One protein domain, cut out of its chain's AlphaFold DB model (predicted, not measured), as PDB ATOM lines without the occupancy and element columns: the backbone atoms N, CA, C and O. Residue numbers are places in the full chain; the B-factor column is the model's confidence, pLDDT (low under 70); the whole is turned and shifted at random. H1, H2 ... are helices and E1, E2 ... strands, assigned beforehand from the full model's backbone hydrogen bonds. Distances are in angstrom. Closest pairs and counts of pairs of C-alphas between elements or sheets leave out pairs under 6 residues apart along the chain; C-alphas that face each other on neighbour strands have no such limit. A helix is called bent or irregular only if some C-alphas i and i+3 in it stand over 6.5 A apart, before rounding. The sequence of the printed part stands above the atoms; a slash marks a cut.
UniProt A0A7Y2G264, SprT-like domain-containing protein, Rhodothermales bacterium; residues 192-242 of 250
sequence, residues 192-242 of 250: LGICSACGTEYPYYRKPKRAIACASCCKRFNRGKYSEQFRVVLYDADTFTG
ATOM      1  N   LEU A 192     127.103 -23.567  -5.352       81.50
ATOM      2  CA  LEU A 192     126.166 -23.280  -6.419       81.50
ATOM      3  C   LEU A 192     125.583 -24.598  -6.916       81.50
ATOM      4  O   LEU A 192     126.295 -25.469  -7.404       81.50
ATOM      5  N   GLY A 193     124.282 -24.782  -6.755       84.44
ATOM      6  CA  GLY A 193     123.575 -25.914  -7.328       84.44
ATOM      7  C   GLY A 193     123.088 -25.598  -8.727       84.44
ATOM      8  O   GLY A 193     122.476 -24.563  -8.923       84.44
ATOM      9  N   ILE A 194     123.281 -26.500  -9.681       79.56
ATOM     10  CA  ILE A 194     122.816 -26.328 -11.058       79.56
ATOM     11  C   ILE A 194     121.958 -27.516 -11.443       79.56
ATOM     12  O   ILE A 194     122.350 -28.671 -11.263       79.56
ATOM     13  N   CYS A 195     120.765 -27.246 -11.966       81.25
ATOM     14  CA  CYS A 195     119.941 -28.302 -12.536       81.25
ATOM     15  C   CYS A 195     120.599 -28.850 -13.805       81.25
ATOM     16  O   CYS A 195     120.790 -28.113 -14.769       81.25
ATOM     17  N   SER A 196     120.854 -30.157 -13.839       76.88
ATOM     18  CA  SER A 196     121.443 -30.831 -15.002       76.88
ATOM     19  C   SER A 196     120.594 -30.744 -16.278       76.88
ATOM     20  O   SER A 196     121.134 -30.870 -17.370       76.88
ATOM     21  N   ALA A 197     119.278 -30.532 -16.158       74.12
ATOM     22  CA  ALA A 197     118.359 -30.523 -17.295       74.12
ATOM     23  C   ALA A 197     118.099 -29.128 -17.886       74.12
ATOM     24  O   ALA A 197     117.897 -29.008 -19.090       74.12
ATOM     25  N   CYS A 198     118.051 -28.083 -17.053       71.25
ATOM     26  CA  CYS A 198     117.686 -26.730 -17.497       71.25
ATOM     27  C   CYS A 198     118.729 -25.656 -17.176       71.25
ATOM     28  O   CYS A 198     118.505 -24.495 -17.504       71.25
ATOM     29  N   GLY A 199     119.830 -26.008 -16.505       69.44
ATOM     30  CA  GLY A 199     120.916 -25.080 -16.183       69.44
ATOM     31  C   GLY A 199     120.588 -24.040 -15.109       69.44
ATOM     32  O   GLY A 199     121.427 -23.202 -14.811       69.44
ATOM     33  N   THR A 200     119.394 -24.069 -14.507       71.31
ATOM     34  CA  THR A 200     119.026 -23.111 -13.454       71.31
ATOM     35  C   THR A 200     119.927 -23.265 -12.235       71.31
ATOM     36  O   THR A 200     120.099 -24.379 -11.729       71.31
ATOM     37  N   GLU A 201     120.439 -22.134 -11.761       76.00
ATOM     38  CA  GLU A 201     121.342 -22.031 -10.622       76.00
ATOM     39  C   GLU A 201     120.593 -21.785  -9.302       76.00
ATOM     40  O   GLU A 201     119.555 -21.121  -9.257       76.00
ATOM     41  N   TYR A 202     121.137 -22.320  -8.213       72.75
ATOM     42  CA  TYR A 202     120.577 -22.278  -6.868       72.75
ATOM     43  C   TYR A 202     121.699 -22.027  -5.852       72.75
ATOM     44  O   TYR A 202     122.570 -22.884  -5.689       72.75
ATOM     45  N   PRO A 203     121.703 -20.895  -5.136       67.75
ATOM     46  CA  PRO A 203     122.705 -20.633  -4.110       67.75
ATOM     47  C   PRO A 203     122.461 -21.493  -2.859       67.75
ATOM     48  O   PRO A 203     121.337 -21.606  -2.368       67.75
ATOM     49  N   TYR A 204     123.528 -22.066  -2.301       65.69
ATOM     50  CA  TYR A 204     123.499 -22.849  -1.067       65.69
ATOM     51  C   TYR A 204     124.580 -22.389  -0.091       65.69
ATOM     52  O   TYR A 204     125.770 -22.380  -0.385       65.69
ATOM     53  N   TYR A 205     124.161 -22.097   1.136       69.19
ATOM     54  CA  TYR A 205     125.047 -21.686   2.237       69.19
ATOM     55  C   TYR A 205     125.611 -22.863   3.040       69.19
ATOM     56  O   TYR A 205     126.537 -22.717   3.833       69.19
ATOM     57  N   ARG A 206     125.049 -24.052   2.815       63.53
ATOM     58  CA  ARG A 206     125.475 -25.333   3.376       63.53
ATOM     59  C   ARG A 206     125.163 -26.433   2.377       63.53
ATOM     60  O   ARG A 206     124.175 -26.326   1.651       63.53
ATOM     61  N   LYS A 207     125.933 -27.517   2.401       72.00
ATOM     62  CA  LYS A 207     125.662 -28.681   1.558       72.00
ATOM     63  C   LYS A 207     124.332 -29.339   1.981       72.00
ATOM     64  O   LYS A 207     124.199 -29.729   3.146       72.00
ATOM     65  N   PRO A 208     123.336 -29.459   1.086       73.75
ATOM     66  CA  PRO A 208     122.134 -30.253   1.318       73.75
ATOM     67  C   PRO A 208     122.471 -31.677   1.770       73.75
ATOM     68  O   PRO A 208     123.325 -32.343   1.191       73.75
ATOM     69  N   LYS A 209     121.772 -32.157   2.806       68.62
ATOM     70  CA  LYS A 209     121.979 -33.503   3.377       68.62
ATOM     71  C   LYS A 209     121.337 -34.623   2.553       68.62
ATOM     72  O   LYS A 209     121.625 -35.791   2.775       68.62
ATOM     73  N   ARG A 210     120.425 -34.275   1.645       77.69
ATOM     74  CA  ARG A 210     119.706 -35.204   0.767       77.69
ATOM     75  C   ARG A 210     119.812 -34.708  -0.666       77.69
ATOM     76  O   ARG A 210     119.992 -33.511  -0.887       77.69
ATOM     77  N   ALA A 211     119.689 -35.631  -1.614       82.25
ATOM     78  CA  ALA A 211     119.586 -35.271  -3.016       82.25
ATOM     79  C   ALA A 211     118.353 -34.383  -3.238       82.25
ATOM     80  O   ALA A 211     117.307 -34.558  -2.612       82.25
ATOM     81  N   ILE A 212     118.517 -33.397  -4.106       84.12
ATOM     82  CA  ILE A 212     117.533 -32.363  -4.404       84.12
ATOM     83  C   ILE A 212     117.380 -32.271  -5.916       84.12
ATOM     84  O   ILE A 212     118.344 -32.482  -6.652       84.12
ATOM     85  N   ALA A 213     116.173 -31.971  -6.381       83.94
ATOM     86  CA  ALA A 213     115.857 -31.843  -7.797       83.94
ATOM     87  C   ALA A 213     115.153 -30.512  -8.070       83.94
ATOM     88  O   ALA A 213     114.488 -29.957  -7.193       83.94
ATOM     89  N   CYS A 214     115.301 -29.998  -9.289       81.12
ATOM     90  CA  CYS A 214     114.693 -28.750  -9.723       81.12
ATOM     91  C   CYS A 214     113.169 -28.838  -9.618       81.12
ATOM     92  O   CYS A 214     112.520 -29.581 -10.357       81.12
ATOM     93  N   ALA A 215     112.588 -28.033  -8.730       73.69
ATOM     94  CA  ALA A 215     111.150 -28.029  -8.493       73.69
ATOM     95  C   ALA A 215     110.349 -27.675  -9.758       73.69
ATOM     96  O   ALA A 215     109.296 -28.261  -9.995       73.69
ATOM     97  N   SER A 216     110.863 -26.773 -10.604       71.06
ATOM     98  CA  SER A 216     110.212 -26.378 -11.861       71.06
ATOM     99  C   SER A 216     110.159 -27.538 -12.863       71.06
ATOM    100  O   SER A 216     109.085 -27.873 -13.365       71.06
ATOM    101  N   CYS A 217     111.286 -28.226 -13.081       73.62
ATOM    102  CA  CYS A 217     111.338 -29.392 -13.965       73.62
ATOM    103  C   CYS A 217     110.519 -30.565 -13.409       73.62
ATOM    104  O   CYS A 217     109.730 -31.159 -14.141       73.62
ATOM    105  N   CYS A 218     110.608 -30.848 -12.106       78.44
ATOM    106  CA  CYS A 218     109.781 -31.865 -11.457       78.44
ATOM    107  C   CYS A 218     108.285 -31.553 -11.595       78.44
ATOM    108  O   CYS A 218     107.502 -32.439 -11.925       78.44
ATOM    109  N   LYS A 219     107.863 -30.298 -11.397       84.50
ATOM    110  CA  LYS A 219     106.462 -29.886 -11.559       84.50
ATOM    111  C   LYS A 219     105.992 -30.037 -13.004       84.50
ATOM    112  O   LYS A 219     104.922 -30.591 -13.236       84.50
ATOM    113  N   ARG A 220     106.804 -29.585 -13.961       83.50
ATOM    114  CA  ARG A 220     106.468 -29.573 -15.390       83.50
ATOM    115  C   ARG A 220     106.477 -30.960 -16.031       83.50
ATOM    116  O   ARG A 220     105.646 -31.222 -16.892       83.50
ATOM    117  N   PHE A 221     107.395 -31.833 -15.622       84.88
ATOM    118  CA  PHE A 221     107.665 -33.095 -16.321       84.88
ATOM    119  C   PHE A 221     107.486 -34.350 -15.458       84.88
ATOM    120  O   PHE A 221     107.420 -35.443 -16.004       84.88
ATOM    121  N   ASN A 222     107.373 -34.220 -14.131       89.81
ATOM    122  CA  ASN A 222     107.215 -35.356 -13.213       89.81
ATOM    123  C   ASN A 222     106.121 -35.139 -12.150       89.81
ATOM    124  O   ASN A 222     106.209 -35.643 -11.029       89.81
ATOM    125  N   ARG A 223     105.083 -34.355 -12.478       90.31
ATOM    126  CA  ARG A 223     103.917 -34.096 -11.604       90.31
ATOM    127  C   ARG A 223     104.297 -33.639 -10.184       90.31
ATOM    128  O   ARG A 223     103.628 -33.974  -9.214       90.31
ATOM    129  N   GLY A 224     105.407 -32.913 -10.057       78.25
ATOM    130  CA  GLY A 224     105.925 -32.398  -8.787       78.25
ATOM    131  C   GLY A 224     106.701 -33.408  -7.937       78.25
ATOM    132  O   GLY A 224     107.209 -33.026  -6.887       78.25
ATOM    133  N   LYS A 225     106.841 -34.667  -8.367       84.81
ATOM    134  CA  LYS A 225     107.634 -35.681  -7.656       84.81
ATOM    135  C   LYS A 225     109.123 -35.533  -7.973       84.81
ATOM    136  O   LYS A 225     109.493 -35.130  -9.077       84.81
ATOM    137  N   TYR A 226     109.980 -35.897  -7.018       85.56
ATOM    138  CA  TYR A 226     111.431 -35.957  -7.230       85.56
ATOM    139  C   TYR A 226     111.772 -36.865  -8.422       85.56
ATOM    140  O   TYR A 226     111.202 -37.946  -8.560       85.56
ATOM    141  N   SER A 227     112.705 -36.426  -9.267       85.50
ATOM    142  CA  SER A 227     113.297 -37.230 -10.339       85.50
ATOM    143  C   SER A 227     114.797 -36.984 -10.386       85.50
ATOM    144  O   SER A 227     115.235 -35.831 -10.384       85.50
ATOM    145  N   GLU A 228     115.572 -38.062 -10.498       85.69
ATOM    146  CA  GLU A 228     117.030 -38.002 -10.643       85.69
ATOM    147  C   GLU A 228     117.446 -37.255 -11.922       85.69
ATOM    148  O   GLU A 228     118.470 -36.580 -11.943       85.69
ATOM    149  N   GLN A 229     116.604 -37.280 -12.965       79.50
ATOM    150  CA  GLN A 229     116.834 -36.548 -14.218       79.50
ATOM    151  C   GLN A 229     116.894 -35.026 -14.024       79.50
ATOM    152  O   GLN A 229     117.478 -34.326 -14.844       79.50
ATOM    153  N   PHE A 230     116.294 -34.506 -12.949       86.44
ATOM    154  CA  PHE A 230     116.262 -33.075 -12.636       86.44
ATOM    155  C   PHE A 230     117.121 -32.731 -11.426       86.44
ATOM    156  O   PHE A 230     116.948 -31.658 -10.838       86.44
ATOM    157  N   ARG A 231     118.018 -33.637 -11.027       84.75
ATOM    158  CA  ARG A 231     118.881 -33.454  -9.870       84.75
ATOM    159  C   ARG A 231     119.706 -32.174  -9.996       84.75
ATOM    160  O   ARG A 231     120.225 -31.827 -11.055       84.75
ATOM    161  N   VAL A 232     119.810 -31.469  -8.878       84.12
ATOM    162  CA  VAL A 232     120.677 -30.307  -8.733       84.12
ATOM    163  C   VAL A 232     122.068 -30.806  -8.357       84.12
ATOM    164  O   VAL A 232     122.252 -31.454  -7.321       84.12
ATOM    165  N   VAL A 233     123.036 -30.527  -9.223       86.12
ATOM    166  CA  VAL A 233     124.453 -30.836  -9.018       86.12
ATOM    167  C   VAL A 233     125.091 -29.654  -8.313       86.12
ATOM    168  O   VAL A 233     124.960 -28.524  -8.763       86.12
ATOM    169  N   LEU A 234     125.745 -29.912  -7.186       82.38
ATOM    170  CA  LEU A 234     126.361 -28.873  -6.373       82.38
ATOM    171  C   LEU A 234     127.822 -28.722  -6.762       82.38
ATOM    172  O   LEU A 234     128.587 -29.681  -6.674       82.38
ATOM    173  N   TYR A 235     128.184 -27.505  -7.115       81.44
ATOM    174  CA  TYR A 235     129.549 -27.052  -7.282       81.44
ATOM    175  C   TYR A 235     129.933 -26.240  -6.062       81.44
ATOM    176  O   TYR A 235     129.090 -25.579  -5.454       81.44
ATOM    177  N   ASP A 236     131.204 -26.293  -5.698       76.25
ATOM    178  CA  ASP A 236     131.740 -25.294  -4.793       76.25
ATOM    179  C   ASP A 236     131.735 -23.945  -5.528       76.25
ATOM    180  O   ASP A 236     132.176 -23.860  -6.681       76.25
ATOM    181  N   ALA A 237     131.146 -22.925  -4.901       66.00
ATOM    182  CA  ALA A 237     130.920 -21.639  -5.551       66.00
ATOM    183  C   ALA A 237     132.233 -20.935  -5.929       66.00
ATOM    184  O   ALA A 237     132.247 -20.167  -6.891       66.00
ATOM    185  N   ASP A 238     133.339 -21.253  -5.248       59.94
ATOM    186  CA  ASP A 238     134.653 -20.701  -5.558       59.94
ATOM    187  C   ASP A 238     135.272 -21.398  -6.783       59.94
ATOM    188  O   ASP A 238     135.816 -20.732  -7.662       59.94
ATOM    189  N   THR A 239     135.104 -22.720  -6.928       59.44
ATOM    190  CA  THR A 239     135.590 -23.461  -8.119       59.44
ATOM    191  C   THR A 239     134.746 -23.256  -9.376       59.44
ATOM    192  O   THR A 239     135.249 -23.413 -10.490       59.44
ATOM    193  N   PHE A 240     133.469 -22.893  -9.233       51.97
ATOM    194  CA  PHE A 240     132.560 -22.759 -10.372       51.97
ATOM    195  C   PHE A 240     132.903 -21.560 -11.277       51.97
ATOM    196  O   PHE A 240     132.753 -21.643 -12.497       51.97
ATOM    197  N   THR A 241     133.465 -20.487 -10.710       50.72
ATOM    198  CA  THR A 241     133.880 -19.285 -11.461       50.72
ATOM    199  C   THR A 241     134.985 -19.548 -12.496       50.72
ATOM    200  O   THR A 241     135.083 -18.817 -13.479       50.72
ATOM    201  N   GLY A 242     135.766 -20.627 -12.349       41.16
ATOM    202  CA  GLY A 242     136.784 -21.045 -13.324       41.16
ATOM    203  C   GLY A 242     136.265 -21.935 -14.464       41.16
ATOM    204  O   GLY A 242     136.926 -22.075 -15.491       41.16
TER     205      GLY A 242
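This is residues 192 to 242 of the 250 residues of the protein "SprT-like domain-containing protein" of Rhodothermales bacterium (UniProt A0A7Y2G264). A small antiparallel sheet of three short strands, E2, E1 and E3, makes the middle of an elongated domain, with the helix H1 set off towards one end of the long axis and the very short helix H2 at the other end, straight after E3. E1 and E2 form a hairpin, and from E2 the backbone goes round in a wide loop, residues 205 to 214, to H1 and then comes back through residues 222 to 231 to E3, on the other side of E1. The printed part has 51 residues with two named helices and three named strands, in the order E1, E2, H1, E3, H2, and the sheet runs E2, E1, E3. The class is mixed, helices and strands, though only 24 residues, under half, are in named elements. The whole is compact, with a radius of gyration of the C-alphas of 11.1 A, and its C-alphas span 34 by 21 by 14 A.

The inner strand of the sheet is E1, residues 192 to 195, and its edge strands are E2, residues 201 to 204, and E3, residues 232 to 236. E1 and E3 are antiparallel, with 154 degrees between their N-to-C directions. The C-alphas of Gly 193 and Leu 234 face each other at 4.2 A. Across this pair N 194 and O 233 are within hydrogen-bond range at 2.8 A, and so are N 235 and O 192 at 2.8 A. E2 and E1 are antiparallel at 141 degrees and form a hairpin. The C-alphas of Glu 201 and Ile 194 face each other at 4.6 A, and N 202 and O 193 are within hydrogen-bond range at 2.7 A. H1, residues 215 to 221, is not on the sheet, but only just, with 4 pairs of C-alphas within 10 A, one pair short. H1 and E1 are apart. E2, H1 and E3 make a split strand-helix-strand unit, two strands that run the same way with a helix between them along the chain and E1 between them in the sheet; its crossover is right-handed. H2, residues 237 to 240, is on the sheet but only grazes it. The closest C-alphas of E1 and H2 are those of Leu 192 and Ala 237, 5.1 A apart. H1 and H2 are apart. In H1 every O i to N i+4 pair is within hydrogen-bond range; H2 is too short for such a pair, and its one O i to N i+3 pair is not within range.

E1 begins at C-alpha 192, at (126.166, -23.280, -6.419), and is 10.1 A long from first to last C-alpha. E2 measures 9.8 A. E3, the longest strand by residues, measures 12.8 A and begins at C-alpha 232, at (120.677, -30.307, -8.733). H1, the longest helix by residues, measures 10.0 A, and its C-alpha 215 is at (111.150, -28.029, -8.493). H2 measures 5.2 A and ends at C-alpha 240, at (132.560, -22.759, -10.372). Neither helix is bent.

The two C-alphas farthest apart in the domain are those of Arg 223 and Gly 242, at 35.4 A. The first and last printed C-alphas, those of Leu 192 and Gly 242, are 12.9 A apart. The printed part has no cut. The links E1 to E2 and E3 to H2 are tight, the links E2 to H1 and H1 to E3 are short, with 10 residues each, and no link is long. The mean pLDDT of the printed part is 75.8. In this predicted model 12 printed residues are under 70: residue 199, residues 203 to 206, residue 209 and residues 237 to 242. H2 has a mean pLDDT of 59.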